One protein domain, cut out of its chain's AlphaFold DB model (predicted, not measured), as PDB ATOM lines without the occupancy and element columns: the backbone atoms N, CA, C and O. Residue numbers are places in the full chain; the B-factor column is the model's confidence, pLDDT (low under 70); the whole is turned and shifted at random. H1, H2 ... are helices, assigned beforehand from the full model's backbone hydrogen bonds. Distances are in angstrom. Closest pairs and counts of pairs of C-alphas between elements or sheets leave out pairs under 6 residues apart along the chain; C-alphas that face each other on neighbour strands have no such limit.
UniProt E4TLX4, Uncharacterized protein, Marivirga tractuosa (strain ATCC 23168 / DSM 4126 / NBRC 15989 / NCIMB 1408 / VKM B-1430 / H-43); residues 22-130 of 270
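Overview. This is residues 22 to 130 of the 270 residues of an uncharacterized protein of Marivirga tractuosa (strain ATCC 23168 / DSM 4126 / NBRC 15989 / NCIMB 1408 / VKM B-1430 / H-43) (UniProt E4TLX4). What does the domain look like from Lys 22 onward? It is a compact cluster of helices round H4, with H1 side by side with H4, H2 packed on residues 85 to 90 of H4, and H6 crossing H4 on another side. H5 packs on H6 and on H3, while the long link of residues 59 to 77 and the small H7 lie toward opposite ends of the longest axis. What is it made of? The printed part has 109 residues with seven named helices, H1 to H7 in chain order, and no named strand; the class is all helix. How large is it? The radius of gyration of the C-alphas is 13.3 A, and the spans are 39 by 27 by 24 A.

Along the chain. Where do the first helices run? H1 is residues 24 to 34, 15.1 A long, from C-alpha 24 at (31.854, 88.421, -1.996). H2 is residues 39 to 43, and H3 is residues 48 to 58, 15.3 A long. Where do the others run? H4 is residues 78 to 91, 20.8 A long, from C-alpha 78 at (36.495, 85.750, -11.698), and H5 is residues 97 to 104, 11.3 A long. H6, residues 108 to 123, is the longest at 22.4 A, and H7, residues 125 to 128, ends with C-alpha 128 at (60.050, 90.418, -13.973).

Arrangement. What touches the hub, H4? H1 touches it at a shallow tilt of 24 degrees, the same way, with the C-alphas of Thr 26 and Asp 79 closest at 4.3 A. H2 touches residues 85 to 90 of H4, closest at the C-alphas of Phe 40 and Ser 89, 4.9 A; residues 115 to 122 of H6 touch H4 at a steep tilt of 65 degrees, closest at Asn 84 and Ile 118, 6.2 A between C-alphas. How do H3, H5 and H7 sit? Residues 110 to 115 of H6 touch H5 at a steep tilt of 57 degrees, opposite ways, with the C-alphas of Leu 104 and Arg 111 closest at 4.8 A. H3 and H5 only just touch, with 3 pairs of C-alphas within 8 A, the closest being Ile 55 and Leu 104 at 6.8 A; H6 and H7 are close but not clearly touching, at 6.7 A between the C-alphas of Met 121 and Phe 128. Are the helix backbones complete? Each O i to N i+4 pair is within hydrogen-bond range in H1, H2, H3, H5 and H6, against 8 of 10 in H4, and H7 is too short for such a pair.

Size, cuts and confidence. How far does it reach? The two C-alphas farthest apart, those of Gly 68 and Asn 130, are 39.6 A apart. Which link is long, and is there a cut? The link from H3 to H4, 19 residues, is long, and the printed part has no cut. Where is confidence low? Residues 67 to 70 have pLDDT under 70, and the mean of the printed part is 92.6.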
ATOM      1  N   LYS A  22      26.643  88.018  -6.489       81.81
ATOM      2  CA  LYS A  22      26.428  87.298  -5.229       81.81
ATOM      3  C   LYS A  22      27.728  86.792  -4.608       81.81
ATOM      4  O   LYS A  22      27.663  86.202  -3.535       81.81
ATOM      5  N   ASP A  23      28.864  87.030  -5.259       87.06
ATOM      6  CA  ASP A  23      30.159  86.500  -4.864       87.06
ATOM      7  C   ASP A  23      30.986  87.548  -4.113       87.06
ATOM      8  O   ASP A  23      31.434  88.521  -4.721       87.06
ATOM      9  N   PRO A  24      31.185  87.396  -2.790       90.31
ATOM     10  CA  PRO A  24      31.854  88.421  -1.996       90.31
ATOM     11  C   PRO A  24      33.290  88.697  -2.446       90.31
ATOM     12  O   PRO A  24      33.683  89.858  -2.465       90.31
ATOM     13  N   GLN A  25      34.038  87.664  -2.848       92.75
ATOM     14  CA  GLN A  25      35.431  87.794  -3.293       92.75
ATOM     15  C   GLN A  25      35.519  88.565  -4.611       92.75
ATOM     16  O   GLN A  25      36.288  89.517  -4.728       92.75
ATOM     17  N   THR A  26      34.655  88.238  -5.575       91.94
ATOM     18  CA  THR A  26      34.564  88.990  -6.829       91.94
ATOM     19  C   THR A  26      34.185  90.447  -6.568       91.94
ATOM     20  O   THR A  26      34.795  91.354  -7.127       91.94
ATOM     21  N   LEU A  27      33.200  90.705  -5.699       91.25
ATOM     22  CA  LEU A  27      32.782  92.069  -5.358       91.25
ATOM     23  C   LEU A  27      33.883  92.869  -4.649       91.25
ATOM     24  O   LEU A  27      34.027  94.063  -4.915       91.25
ATOM     25  N   GLU A  28      34.651  92.227  -3.771       94.50
ATOM     26  CA  GLU A  28      35.812  92.820  -3.107       94.50
ATOM     27  C   GLU A  28      36.877  93.216  -4.136       94.50
ATOM     28  O   GLU A  28      37.257  94.386  -4.191       94.50
ATOM     29  N   LYS A  29      37.249  92.306  -5.046       95.69
ATOM     30  CA  LYS A  29      38.227  92.583  -6.109       95.69
ATOM     31  C   LYS A  29      37.767  93.649  -7.097       95.69
ATOM     32  O   LYS A  29      38.551  94.517  -7.477       95.69
ATOM     33  N   LEU A  30      36.484  93.662  -7.466       94.19
ATOM     34  CA  LEU A  30      35.911  94.772  -8.233       94.19
ATOM     35  C   LEU A  30      36.062  96.098  -7.482       94.19
ATOM     36  O   LEU A  30      36.441  97.102  -8.082       94.19
ATOM     37  N   SER A  31      35.751  96.117  -6.183       94.19
ATOM     38  CA  SER A  31      35.870  97.327  -5.373       94.19
ATOM     39  C   SER A  31      37.313  97.822  -5.325       94.19
ATOM     40  O   SER A  31      37.520  99.024  -5.471       94.19
ATOM     41  N   GLU A  32      38.288  96.924  -5.161       96.19
ATOM     42  CA  GLU A  32      39.723  97.239  -5.192       96.19
ATOM     43  C   GLU A  32      40.116  97.888  -6.523       96.19
ATOM     44  O   GLU A  32      40.608  99.017  -6.525       96.19
ATOM     45  N   LEU A  33      39.795  97.254  -7.656       96.75
ATOM     46  CA  LEU A  33      40.070  97.793  -8.995       96.75
ATOM     47  C   LEU A  33      39.435  99.172  -9.220       96.75
ATOM     48  O   LEU A  33      39.998 100.007  -9.924       96.75
ATOM     49  N   MET A  34      38.277  99.441  -8.612       94.88
ATOM     50  CA  MET A  34      37.580 100.725  -8.713       94.88
ATOM     51  C   MET A  34      38.207 101.835  -7.855       94.88
ATOM     52  O   MET A  34      37.861 103.008  -8.042       94.88
ATOM     53  N   MET A  35      39.098 101.535  -6.907       95.44
ATOM     54  CA  MET A  35      39.733 102.556  -6.068       95.44
ATOM     55  C   MET A  35      40.668 103.443  -6.896       95.44
ATOM     56  O   MET A  35      41.352 102.987  -7.800       95.44
ATOM     57  N   SER A  36      40.729 104.745  -6.603       94.31
ATOM     58  CA  SER A  36      41.568 105.687  -7.370       94.31
ATOM     59  C   SER A  36      43.073 105.415  -7.272       94.31
ATOM     60  O   SER A  36      43.851 106.000  -8.018       94.31
ATOM     61  N   ASN A  37      43.487 104.592  -6.311       95.50
ATOM     62  CA  ASN A  37      44.867 104.185  -6.096       95.50
ATOM     63  C   ASN A  37      45.175 102.759  -6.582       95.50
ATOM     64  O   ASN A  37      46.274 102.296  -6.300       95.50
ATOM     65  N   SER A  38      44.241 102.074  -7.250       98.00
ATOM     66  CA  SER A  38      44.529 100.783  -7.883       98.00
ATOM     67  C   SER A  38      45.408 100.976  -9.117       98.00
ATOM     68  O   SER A  38      45.311 101.999  -9.810       98.00
ATOM     69  N   ASN A  39      46.249  99.988  -9.405       98.12
ATOM     70  CA  ASN A  39      47.079  99.970 -10.600       98.12
ATOM     71  C   ASN A  39      46.203 100.014 -11.849       98.12
ATOM     72  O   ASN A  39      46.467 100.812 -12.742       98.12
ATOM     73  N   PHE A  40      45.130  99.217 -11.904       98.25
ATOM     74  CA  PHE A  40      44.243  99.173 -13.068       98.25
ATOM     75  C   PHE A  40      43.605 100.526 -13.374       98.25
ATOM     76  O   PHE A  40      43.621 100.996 -14.517       98.25
ATOM     77  N   ARG A  41      43.056 101.197 -12.356       97.00
ATOM     78  CA  ARG A  41      42.394 102.485 -12.567       97.00
ATOM     79  C   ARG A  41      43.385 103.586 -12.923       97.00
ATOM     80  O   ARG A  41      43.039 104.462 -13.709       97.00
ATOM     81  N   GLN A  42      44.594 103.553 -12.362       97.44
ATOM     82  CA  GLN A  42      45.657 104.480 -12.750       97.44
ATOM     83  C   GLN A  42      46.126 104.225 -14.185       97.44
ATOM     84  O   GLN A  42      46.235 105.175 -14.952       97.44
ATOM     85  N   ALA A  43      46.319 102.959 -14.560       97.12
ATOM     86  CA  ALA A  43      46.745 102.539 -15.891       97.12
ATOM     87  C   ALA A  43      45.763 102.968 -16.989       97.12
ATOM     88  O   ALA A  43      46.169 103.469 -18.032       97.12
ATOM     89  N   LYS A  44      44.457 102.807 -16.750       96.12
ATOM     90  CA  LYS A  44      43.410 103.112 -17.739       96.12
ATOM     91  C   LYS A  44      42.795 104.503 -17.583       96.12
ATOM     92  O   LYS A  44      41.838 104.834 -18.277       96.12
ATOM     93  N   GLU A  45      43.313 105.323 -16.676       94.00
ATOM     94  CA  GLU A  45      42.950 106.729 -16.463       94.00
ATOM     95  C   GLU A  45      41.443 107.045 -16.555       94.00
ATOM     96  O   GLU A  45      40.703 106.853 -15.594       94.00
ATOM     97  N   ASN A  46      40.969 107.592 -17.680       93.62
ATOM     98  CA  ASN A  46      39.577 107.985 -17.912       93.62
ATOM     99  C   ASN A  46      38.747 106.922 -18.654       93.62
ATOM    100  O   ASN A  46      37.528 107.068 -18.727       93.62
ATOM    101  N   THR A  47      39.374 105.869 -19.181       94.56
ATOM    102  CA  THR A  47      38.715 104.753 -19.878       94.56
ATOM    103  C   THR A  47      38.521 103.522 -18.992       94.56
ATOM    104  O   THR A  47      37.861 102.577 -19.421       94.56
ATOM    105  N   TRP A  48      39.012 103.543 -17.746       95.62
ATOM    106  CA  TRP A  48      38.981 102.400 -16.822       95.62
ATOM    107  C   TRP A  48      37.599 101.746 -16.666       95.62
ATOM    108  O   TRP A  48      37.511 100.524 -16.598       95.62
ATOM    109  N   GLU A  49      36.508 102.524 -16.642       94.56
ATOM    110  CA  GLU A  49      35.145 101.981 -16.504       94.56
ATOM    111  C   GLU A  49      34.740 101.149 -17.717       94.56
ATOM    112  O   GLU A  49      34.149 100.080 -17.564       94.56
ATOM    113  N   GLN A  50      35.058 101.646 -18.913       93.38
ATOM    114  CA  GLN A  50      34.761 100.963 -20.166       93.38
ATOM    115  C   GLN A  50      35.633  99.714 -20.307       93.38
ATOM    116  O   GLN A  50      35.120  98.645 -20.623       93.38
ATOM    117  N   GLU A  51      36.924  99.827 -19.999       94.94
ATOM    118  CA  GLU A  51      37.857  98.704 -20.089       94.94
ATOM    119  C   GLU A  51      37.483  97.581 -19.107       94.94
ATOM    120  O   GLU A  51      37.396  96.419 -19.501       94.94
ATOM    121  N   LEU A  52      37.162  97.917 -17.849       95.44
ATOM    122  CA  LEU A  52      36.711  96.935 -16.856       95.44
ATOM    123  C   LEU A  52      35.406  96.268 -17.292       95.44
ATOM    124  O   LEU A  52      35.248  95.055 -17.159       95.44
ATOM    125  N   ASN A  53      34.472  97.049 -17.834       92.19
ATOM    126  CA  ASN A  53      33.219  96.531 -18.362       92.19
ATOM    127  C   ASN A  53      33.450  95.512 -19.489       92.19
ATOM    128  O   ASN A  53      32.827  94.452 -19.487       92.19
ATOM    129  N   ASP A  54      34.351  95.808 -20.420       92.94
ATOM    130  CA  ASP A  54      34.627  94.940 -21.565       92.94
ATOM    131  C   ASP A  54      35.334  93.645 -21.145       92.94
ATOM    132  O   ASP A  54      35.001  92.570 -21.650       92.94
ATOM    133  N   ILE A  55      36.246  93.717 -20.171       94.50
ATOM    134  CA  ILE A  55      36.891  92.535 -19.582       94.50
ATOM    135  C   ILE A  55      35.864  91.653 -18.862       94.50
ATOM    136  O   ILE A  55      35.830  90.445 -19.101       94.50
ATOM    137  N   LEU A  56      34.995  92.235 -18.028       92.31
ATOM    138  CA  LEU A  56      33.939  91.494 -17.327       92.31
ATOM    139  C   LEU A  56      32.961  90.841 -18.312       92.31
ATOM    140  O   LEU A  56      32.595  89.678 -18.144       92.31
ATOM    141  N   ALA A  57      32.564  91.564 -19.362       90.06
ATOM    142  CA  ALA A  57      31.658  91.051 -20.382       90.06
ATOM    143  C   ALA A  57      32.267  89.874 -21.159       90.06
ATOM    144  O   ALA A  57      31.570  88.888 -21.403       90.06
ATOM    145  N   ALA A  58      33.556  89.945 -21.505       90.88
ATOM    146  CA  ALA A  58      34.268  88.867 -22.194       90.88
ATOM    147  C   ALA A  58      34.496  87.622 -21.317       90.88
ATOM    148  O   ALA A  58      34.718  86.535 -21.846       90.88
ATOM    149  N   ASN A  59      34.419  87.776 -19.994       90.94
ATOM    150  CA  ASN A  59      34.659  86.728 -19.001       90.94
ATOM    151  C   ASN A  59      33.392  86.343 -18.224       90.94
ATOM    152  O   ASN A  59      33.452  85.803 -17.121       90.94
ATOM    153  N   ASN A  60      32.214  86.595 -18.795       87.75
ATOM    154  CA  ASN A  60      30.951  86.305 -18.119       87.75
ATOM    155  C   ASN A  60      30.659  84.798 -17.932       87.75
ATOM    156  O   ASN A  60      29.735  84.437 -17.203       87.75
ATOM    157  N   ASP A  61      31.451  83.940 -18.580       86.62
ATOM    158  CA  ASP A  61      31.403  82.479 -18.569       86.62
ATOM    159  C   ASP A  61      32.290  81.843 -17.483       86.62
ATOM    160  O   ASP A  61      32.296  80.615 -17.323       86.62
ATOM    161  N   LEU A  62      33.042  82.657 -16.737       88.50
ATOM    162  CA  LEU A  62      33.914  82.176 -15.671       88.50
ATOM    163  C   LEU A  62      33.141  81.695 -14.450       88.50
ATOM    164  O   LEU A  62      32.017  82.112 -14.177       88.50
ATOM    165  N   ARG A  63      33.792  80.816 -13.692       88.88
ATOM    166  CA  ARG A  63      33.324  80.388 -12.375       88.88
ATOM    167  C   ARG A  63      33.519  81.514 -11.352       88.88
ATOM    168  O   ARG A  63      34.279  82.455 -11.571       88.88
ATOM    169  N   CYS A  64      32.855  81.383 -10.210       85.44
ATOM    170  CA  CYS A  64      33.132  82.185  -9.021       85.44
ATOM    171  C   CYS A  64      33.082  81.295  -7.774       85.44
ATOM    172  O   CYS A  64      32.428  80.246  -7.807       85.44
ATOM    173  N   GLY A  65      33.725  81.715  -6.681       81.31
ATOM    174  CA  GLY A  65      33.859  80.903  -5.464       81.31
ATOM    175  C   GLY A  65      32.527  80.443  -4.860       81.31
ATOM    176  O   GLY A  65      32.426  79.342  -4.321       81.31
ATOM    177  N   THR A  66      31.469  81.245  -5.002       81.69
ATOM    178  CA  THR A  66      30.132  80.949  -4.455       81.69
ATOM    179  C   THR A  66      29.084  80.538  -5.499       81.69
ATOM    180  O   THR A  66      27.961  80.178  -5.139       81.69
ATOM    181  N   CYS A  67      29.432  80.530  -6.790       68.44
ATOM    182  CA  CYS A  67      28.507  80.283  -7.906       68.44
ATOM    183  C   CYS A  67      28.254  78.787  -8.180       68.44
ATOM    184  O   CYS A  67      27.517  78.434  -9.105       68.44
ATOM    185  N   GLY A  68      28.854  77.896  -7.384       66.19
ATOM    186  CA  GLY A  68      28.908  76.460  -7.663       66.19
ATOM    187  C   GLY A  68      29.848  76.129  -8.829       66.19
ATOM    188  O   GLY A  68      30.600  76.974  -9.301       66.19
ATOM    189  N   ASN A  69      29.789  74.893  -9.335       65.62
ATOM    190  CA  ASN A  69      30.701  74.399 -10.384       65.62
ATOM    191  C   ASN A  69      30.310  74.825 -11.814       65.62
ATOM    192  O   ASN A  69      30.750  74.217 -12.787       65.62
ATOM    193  N   SER A  70      29.443  75.826 -11.963       66.50
ATOM    194  CA  SER A  70      29.005  76.296 -13.278       66.50
ATOM    195  C   SER A  70      30.058  77.238 -13.861       66.50
ATOM    196  O   SER A  70      30.320  78.288 -13.280       66.50
ATOM    197  N   GLY A  71      30.654  76.880 -14.999       74.88
ATOM    198  CA  GLY A  71      31.599  77.733 -15.726       74.88
ATOM    199  C   GLY A  71      32.819  76.976 -16.241       74.88
ATOM    200  O   GLY A  71      32.907  75.752 -16.144       74.88
ATOM    201  N   VAL A  72      33.761  77.716 -16.815       78.81
ATOM    202  CA  VAL A  72      34.983  77.156 -17.405       78.81
ATOM    203  C   VAL A  72      36.004  76.791 -16.322       78.81
ATOM    204  O   VAL A  72      36.420  77.647 -15.549       78.81
ATOM    205  N   GLU A  73      36.439  75.528 -16.284       80.31
ATOM    206  CA  GLU A  73      37.375  75.039 -15.257       80.31
ATOM    207  C   GLU A  73      38.836  75.438 -15.489       80.31
ATOM    208  O   GLU A  73      39.551  75.737 -14.541       80.31
ATOM    209  N   ARG A  74      39.271  75.489 -16.749       80.38
ATOM    210  CA  ARG A  74      40.672  75.755 -17.124       80.38
ATOM    211  C   ARG A  74      41.099  77.228 -17.083       80.38
ATOM    212  O   ARG A  74      42.185  77.549 -17.544       80.38
ATOM    213  N   ILE A  75      40.212  78.116 -16.648       86.06
ATOM    214  CA  ILE A  75      40.484  79.544 -16.462       86.06
ATOM    215  C   ILE A  75      40.312  79.822 -14.961       86.06
ATOM    216  O   ILE A  75      39.441  79.181 -14.351       86.06
ATOM    217  N   PRO A  76      41.100  80.739 -14.366       90.06
ATOM    218  CA  PRO A  76      40.895  81.181 -12.991       90.06
ATOM    219  C   PRO A  76      39.455  81.612 -12.703       90.06
ATOM    220  O   PRO A  76      38.661  81.913 -13.606       90.06
ATOM    221  N   LEU A  77      39.118  81.647 -11.416       92.50
ATOM    222  CA  LEU A  77      37.873  82.248 -10.951       92.50
ATOM    223  C   LEU A  77      37.830  83.739 -11.320       92.50
ATOM    224  O   LEU A  77      38.856  84.369 -11.574       92.50
ATOM    225  N   MET A  78      36.633  84.329 -11.364       92.19
ATOM    226  CA  MET A  78      36.495  85.750 -11.698       92.19
ATOM    227  C   MET A  78      37.294  86.660 -10.750       92.19
ATOM    228  O   MET A  78      37.932  87.599 -11.210       92.19
ATOM    229  N   ASP A  79      37.294  86.396  -9.445       93.88
ATOM    230  CA  ASP A  79      38.069  87.164  -8.466       93.88
ATOM    231  C   ASP A  79      39.584  87.042  -8.690       93.88
ATOM    232  O   ASP A  79      40.292  88.048  -8.651       93.88
ATOM    233  N   GLU A  80      40.067  85.846  -9.026       95.12
ATOM    234  CA  GLU A  80      41.465  85.599  -9.398       95.12
ATOM    235  C   GLU A  80      41.842  86.325 -10.702       95.12
ATOM    236  O   GLU A  80      42.894  86.958 -10.771       95.12
ATOM    237  N   LEU A  81      40.966  86.325 -11.716       95.56
ATOM    238  CA  LEU A  81      41.176  87.090 -12.952       95.56
ATOM    239  C   LEU A  81      41.271  88.595 -12.675       95.56
ATOM    240  O   LEU A  81      42.093  89.286 -13.277       95.56
ATOM    241  N   LEU A  82      40.441  89.125 -11.779       96.81
ATOM    242  CA  LEU A  82      40.477  90.540 -11.405       96.81
ATOM    243  C   LEU A  82      41.735  90.884 -10.598       96.81
ATOM    244  O   LEU A  82      42.310  91.954 -10.784       96.81
ATOM    245  N   ASP A  83      42.210  89.963  -9.764       97.62
ATOM    246  CA  ASP A  83      43.503  90.086  -9.089       97.62
ATOM    247  C   ASP A  83      44.678  90.010 -10.086       97.62
ATOM    248  O   ASP A  83      45.699  90.680  -9.924       97.62
ATOM    249  N   ASN A  84      44.553  89.214 -11.151       97.62
ATOM    250  CA  ASN A  84      45.499  89.182 -12.272       97.62
ATOM    251  C   ASN A  84      45.503  90.502 -13.042       97.62
ATOM    252  O   ASN A  84      46.571  91.005 -13.395       97.62
ATOM    253  N   LEU A  85      44.323  91.087 -13.252       97.69
ATOM    254  CA  LEU A  85      44.165  92.387 -13.890       97.69
ATOM    255  C   LEU A  85      44.853  93.500 -13.088       97.69
ATOM    256  O   LEU A  85      45.604  94.286 -13.658       97.69
ATOM    257  N   GLU A  86      44.664  93.534 -11.770       98.31
ATOM    258  CA  GLU A  86      45.326  94.524 -10.911       98.31
ATOM    259  C   GLU A  86      46.853  94.387 -10.941       98.31
ATOM    260  O   GLU A  86      47.579  95.383 -11.009       98.31
ATOM    261  N   TYR A  87      47.361  93.152 -10.922       98.31
ATOM    262  CA  TYR A  87      48.797  92.914 -11.006       98.31
ATOM    263  C   TYR A  87      49.371  93.364 -12.350       98.31
ATOM    264  O   TYR A  87      50.374  94.076 -12.378       98.31
ATOM    265  N   ILE A  88      48.769  92.952 -13.468       97.94
ATOM    266  CA  ILE A  88      49.350  93.200 -14.791       97.94
ATOM    267  C   ILE A  88      49.314  94.687 -15.167       97.94
ATOM    268  O   ILE A  88      50.201  95.169 -15.871       97.94
ATOM    269  N   SER A  89      48.358  95.447 -14.624       98.06
ATOM    270  CA  SER A  89      48.246  96.888 -14.858       98.06
ATOM    271  C   SER A  89      49.407  97.722 -14.319       98.06
ATOM    272  O   SER A  89      49.598  98.845 -14.779       98.06
ATOM    273  N   GLN A  90      50.252  97.192 -13.427       97.50
ATOM    274  CA  GLN A  90      51.490  97.887 -13.040       97.50
ATOM    275  C   GLN A  90      52.481  98.033 -14.217       97.50
ATOM    276  O   GLN A  90      53.384  98.867 -14.174       97.50
ATOM    277  N   PHE A  91      52.312  97.233 -15.275       97.81
ATOM    278  CA  PHE A  91      53.167  97.225 -16.460       97.81
ATOM    279  C   PHE A  91      52.584  98.018 -17.639       97.81
ATOM    280  O   PHE A  91      53.061  97.865 -18.759       97.81
ATOM    281  N   GLU A  92      51.596  98.892 -17.422       96.69
ATOM    282  CA  GLU A  92      50.915  99.650 -18.491       96.69
ATOM    283  C   GLU A  92      51.866 100.430 -19.415       96.69
ATOM    284  O   GLU A  92      51.619 100.576 -20.607       96.69
ATOM    285  N   ALA A  93      52.990 100.918 -18.889       96.38
ATOM    286  CA  ALA A  93      53.973 101.656 -19.683       96.38
ATOM    287  C   ALA A  93      54.866 100.757 -20.565       96.38
ATOM    288  O   ALA A  93      55.721 101.270 -21.290       96.38
ATOM    289  N   LYS A  94      54.740  99.427 -20.470       97.31
ATOM    290  CA  LYS A  94      55.613  98.478 -21.166       97.31
ATOM    291  C   LYS A  94      55.094  98.200 -22.578       97.31
ATOM    292  O   LYS A  94      53.894  97.981 -22.754       97.31
ATOM    293  N   PRO A  95      55.973  98.176 -23.597       96.38
ATOM    294  CA  PRO A  95      55.568  97.817 -24.948       96.38
ATOM    295  C   PRO A  95      54.862  96.456 -24.981       96.38
ATOM    296  O   PRO A  95      55.156  95.562 -24.188       96.38
ATOM    297  N   GLY A  96      53.888  96.331 -25.880       95.12
ATOM    298  CA  GLY A  96      53.138  95.094 -26.089       95.12
ATOM    299  C   GLY A  96      52.047  94.785 -25.061       95.12
ATOM    300  O   GLY A  96      51.221  93.927 -25.353       95.12
ATOM    301  N   ILE A  97      51.947  95.497 -23.932       96.69
ATOM    302  CA  ILE A  97      50.954  95.224 -22.871       96.69
ATOM    303  C   ILE A  97      49.496  95.134 -23.375       96.69
ATOM    304  O   ILE A  97      48.706  94.330 -22.888       96.69
ATOM    305  N   GLU A  98      49.136  95.889 -24.417       95.50
ATOM    306  CA  GLU A  98      47.797  95.863 -25.028       95.50
ATOM    307  C   GLU A  98      47.383  94.488 -25.571       95.50
ATOM    308  O   GLU A  98      46.195  94.148 -25.633       95.50
ATOM    309  N   THR A  99      48.356  93.661 -25.946       94.94
ATOM    310  CA  THR A  99      48.111  92.277 -26.372       94.94
ATOM    311  C   THR A  99      47.624  91.405 -25.219       94.94
ATOM    312  O   THR A  99      46.773  90.542 -25.435       94.94
ATOM    313  N   VAL A 100      48.064  91.694 -23.992       96.50
ATOM    314  CA  VAL A 100      47.659  90.987 -22.777       96.50
ATOM    315  C   VAL A 100      46.189  91.277 -22.475       96.50
ATOM    316  O   VAL A 100      45.382  90.352 -22.375       96.50
ATOM    317  N   TYR A 101      45.790  92.555 -22.467       97.00
ATOM    318  CA  TYR A 101      44.380  92.952 -22.321       97.00
ATOM    319  C   TYR A 101      43.500  92.431 -23.465       97.00
ATOM    320  O   TYR A 101      42.351  92.032 -23.260       97.00
ATOM    321  N   SER A 102      44.025  92.406 -24.692       96.12
ATOM    322  CA  SER A 102      43.327  91.806 -25.834       96.12
ATOM    323  C   SER A 102      43.128  90.300 -25.646       96.12
ATOM    324  O   SER A 102      42.044  89.790 -25.927       96.12
ATOM    325  N   GLY A 103      44.133  89.587 -25.129       95.44
ATOM    326  CA  GLY A 103      44.065  88.161 -24.819       95.44
ATOM    327  C   GLY A 103      43.048  87.836 -23.725       95.44
ATOM    328  O   GLY A 103      42.250  86.916 -23.908       95.44
ATOM    329  N   LEU A 104      42.979  88.653 -22.665       95.88
ATOM    330  CA  LEU A 104      41.967  88.550 -21.599       95.88
ATOM    331  C   LEU A 104      40.525  88.730 -22.105       95.88
ATOM    332  O   LEU A 104      39.593  88.220 -21.485       95.88
ATOM    333  N   ARG A 105      40.329  89.416 -23.237       95.31
ATOM    334  CA  ARG A 105      39.018  89.612 -23.889       95.31
ATOM    335  C   ARG A 105      38.740  88.635 -25.036       95.31
ATOM    336  O   ARG A 105      37.701  88.716 -25.688       95.31
ATOM    337  N   SER A 106      39.684  87.747 -25.335       94.50
ATOM    338  CA  SER A 106      39.650  86.914 -26.535       94.50
ATOM    339  C   SER A 106      38.964  85.562 -26.293       94.50
ATOM    340  O   SER A 106      38.282  85.323 -25.296       94.50
ATOM    341  N   ASN A 107      39.134  84.641 -27.242       91.75
ATOM    342  CA  ASN A 107      38.661  83.276 -27.092       91.75
ATOM    343  C   ASN A 107      39.311  82.597 -25.871       91.75
ATOM    344  O   ASN A 107      40.385  82.970 -25.403       91.75
ATOM    345  N   ILE A 108      38.652  81.553 -25.387       88.25
ATOM    346  CA  ILE A 108      39.033  80.804 -24.188       88.25
ATOM    347  C   ILE A 108      40.493  80.299 -24.181       88.25
ATOM    348  O   ILE A 108      41.094  80.270 -23.119       88.25
ATOM    349  N   ASN A 109      41.094  79.945 -25.324       87.62
ATOM    350  CA  ASN A 109      42.484  79.467 -25.352       87.62
ATOM    351  C   ASN A 109      43.483  80.606 -25.106       87.62
ATOM    352  O   ASN A 109      44.489  80.407 -24.435       87.62
ATOM    353  N   ASN A 110      43.193  81.798 -25.625       91.12
ATOM    354  CA  ASN A 110      44.031  82.975 -25.404       91.12
ATOM    355  C   ASN A 110      43.905  83.465 -23.958       91.12
ATOM    356  O   ASN A 110      44.904  83.813 -23.340       91.12
ATOM    357  N   ARG A 111      42.686  83.432 -23.404       92.50
ATOM    358  CA  ARG A 111      42.446  83.755 -21.991       92.50
ATOM    359  C   ARG A 111      43.207  82.814 -21.060       92.50
ATOM    360  O   ARG A 111      43.808  83.274 -20.100       92.50
ATOM    361  N   ASP A 112      43.205  81.521 -21.365       90.94
ATOM    362  CA  ASP A 112      43.951  80.483 -20.643       90.94
ATOM    363  C   ASP A 112      45.464  80.756 -20.672       90.94
ATOM    364  O   ASP A 112      46.103  80.846 -19.627       90.94
ATOM    365  N   ALA A 113      46.023  80.986 -21.864       90.44
ATOM    366  CA  ALA A 113      47.446  81.280 -22.032       90.44
ATOM    367  C   ALA A 113      47.884  82.554 -21.289       90.44
ATOM    368  O   ALA A 113      48.886  82.537 -20.576       90.44
ATOM    369  N   VAL A 114      47.113  83.639 -21.407       95.06
ATOM    370  CA  VAL A 114      47.431  84.907 -20.738       95.06
ATOM    371  C   VAL A 114      47.316  84.797 -19.220       95.06
ATOM    372  O   VAL A 114      48.174  85.323 -18.516       95.06
ATOM    373  N   ASN A 115      46.301  84.107 -18.694       94.88
ATOM    374  CA  ASN A 115      46.199  83.923 -17.245       94.88
ATOM    375  C   ASN A 115      47.363  83.086 -16.703       94.88
ATOM    376  O   ASN A 115      47.955  83.487 -15.710       94.88
ATOM    377  N   HIS A 116      47.770  82.018 -17.399       94.88
ATOM    378  CA  HIS A 116      48.957  81.238 -17.022       94.88
ATOM    379  C   HIS A 116      50.225  82.106 -16.934       94.88
ATOM    380  O   HIS A 116      50.959  82.044 -15.947       94.88
ATOM    381  N   MET A 117      50.450  82.971 -17.929       97.31
ATOM    382  CA  MET A 117      51.549  83.942 -17.906       97.31
ATOM    383  C   MET A 117      51.467  84.862 -16.679       97.31
ATOM    384  O   MET A 117      52.444  84.992 -15.941       97.31
ATOM    385  N   ILE A 118      50.312  85.493 -16.440       97.62
ATOM    386  CA  ILE A 118      50.147  86.444 -15.331       97.62
ATOM    387  C   ILE A 118      50.330  85.746 -13.976       97.62
ATOM    388  O   ILE A 118      51.035  86.272 -13.116       97.62
ATOM    389  N   ASP A 119      49.765  84.552 -13.794       95.56
ATOM    390  CA  ASP A 119      49.886  83.766 -12.562       95.56
ATOM    391  C   ASP A 119      51.343  83.404 -12.259       95.56
ATOM    392  O   ASP A 119      51.790  83.485 -11.110       95.56
ATOM    393  N   TYR A 120      52.121  83.036 -13.281       97.25
ATOM    394  CA  TYR A 120      53.555  82.813 -13.112       97.25
ATOM    395  C   TYR A 120      54.275  84.103 -12.718       97.25
ATOM    396  O   TYR A 120      55.022  84.120 -11.737       97.25
ATOM    397  N   MET A 121      54.021  85.204 -13.431       98.19
ATOM    398  CA  MET A 121      54.641  86.493 -13.121       98.19
ATOM    399  C   MET A 121      54.354  86.932 -11.683       98.19
ATOM    400  O   MET A 121      55.260  87.397 -10.996       98.19
ATOM    401  N   LYS A 122      53.123  86.729 -11.205       97.06
ATOM    402  CA  LYS A 122      52.702  87.025  -9.830       97.06
ATOM    403  C   LYS A 122      53.404  86.179  -8.780       97.06
ATOM    404  O   LYS A 122      53.702  86.686  -7.701       97.06
ATOM    405  N   ARG A 123      53.650  84.897  -9.065       96.38
ATOM    406  CA  ARG A 123      54.375  83.988  -8.162       96.38
ATOM    407  C   ARG A 123      55.874  84.276  -8.124       96.38
ATOM    408  O   ARG A 123      56.494  84.108  -7.075       96.38
ATOM    409  N   TYR A 124      56.436  84.760  -9.232       97.62
ATOM    410  CA  TYR A 124      57.867  85.030  -9.396       97.62
ATOM    411  C   TYR A 124      58.163  86.496  -9.756       97.62
ATOM    412  O   TYR A 124      58.892  86.755 -10.713       97.62
ATOM    413  N   PRO A 125      57.678  87.493  -8.992       97.12
ATOM    414  CA  PRO A 125      57.730  88.901  -9.401       97.12
ATOM    415  C   PRO A 125      59.164  89.432  -9.558       97.12
ATOM    416  O   PRO A 125      59.428  90.314 -10.376       97.12
ATOM    417  N   ASN A 126      60.120  88.857  -8.823       97.50
ATOM    418  CA  ASN A 126      61.535  89.218  -8.920       97.50
ATOM    419  C   ASN A 126      62.128  88.906 -10.305       97.50
ATOM    420  O   ASN A 126      63.004  89.637 -10.758       97.50
ATOM    421  N   GLU A 127      61.631  87.876 -10.999       97.38
ATOM    422  CA  GLU A 127      62.070  87.540 -12.362       97.38
ATOM    423  C   GLU A 127      61.634  88.593 -13.391       97.38
ATOM    424  O   GLU A 127      62.219  88.666 -14.464       97.38
ATOM    425  N   PHE A 128      60.652  89.439 -13.060       97.75
ATOM    426  CA  PHE A 128      60.050  90.418 -13.973       97.75
ATOM    427  C   PHE A 128      60.291  91.873 -13.548       97.75
ATOM    428  O   PHE A 128      59.694  92.791 -14.108       97.75
ATOM    429  N   THR A 129      61.188  92.117 -12.585       95.19
ATOM    430  CA  THR A 129      61.502  93.483 -12.114       95.19
ATOM    431  C   THR A 129      62.026  94.372 -13.249       95.19
ATOM    432  O   THR A 129      61.643  95.537 -13.349       95.19
ATOM    433  N   ASN A 130      62.826  93.803 -14.156       96.25
ATOM    434  CA  ASN A 130      63.374  94.491 -15.329       96.25
ATOM    435  C   ASN A 130      62.640  94.110 -16.625       96.25
ATOM    436  O   ASN A 130      63.263  94.014 -17.680       96.25
TER     437      ASN A 130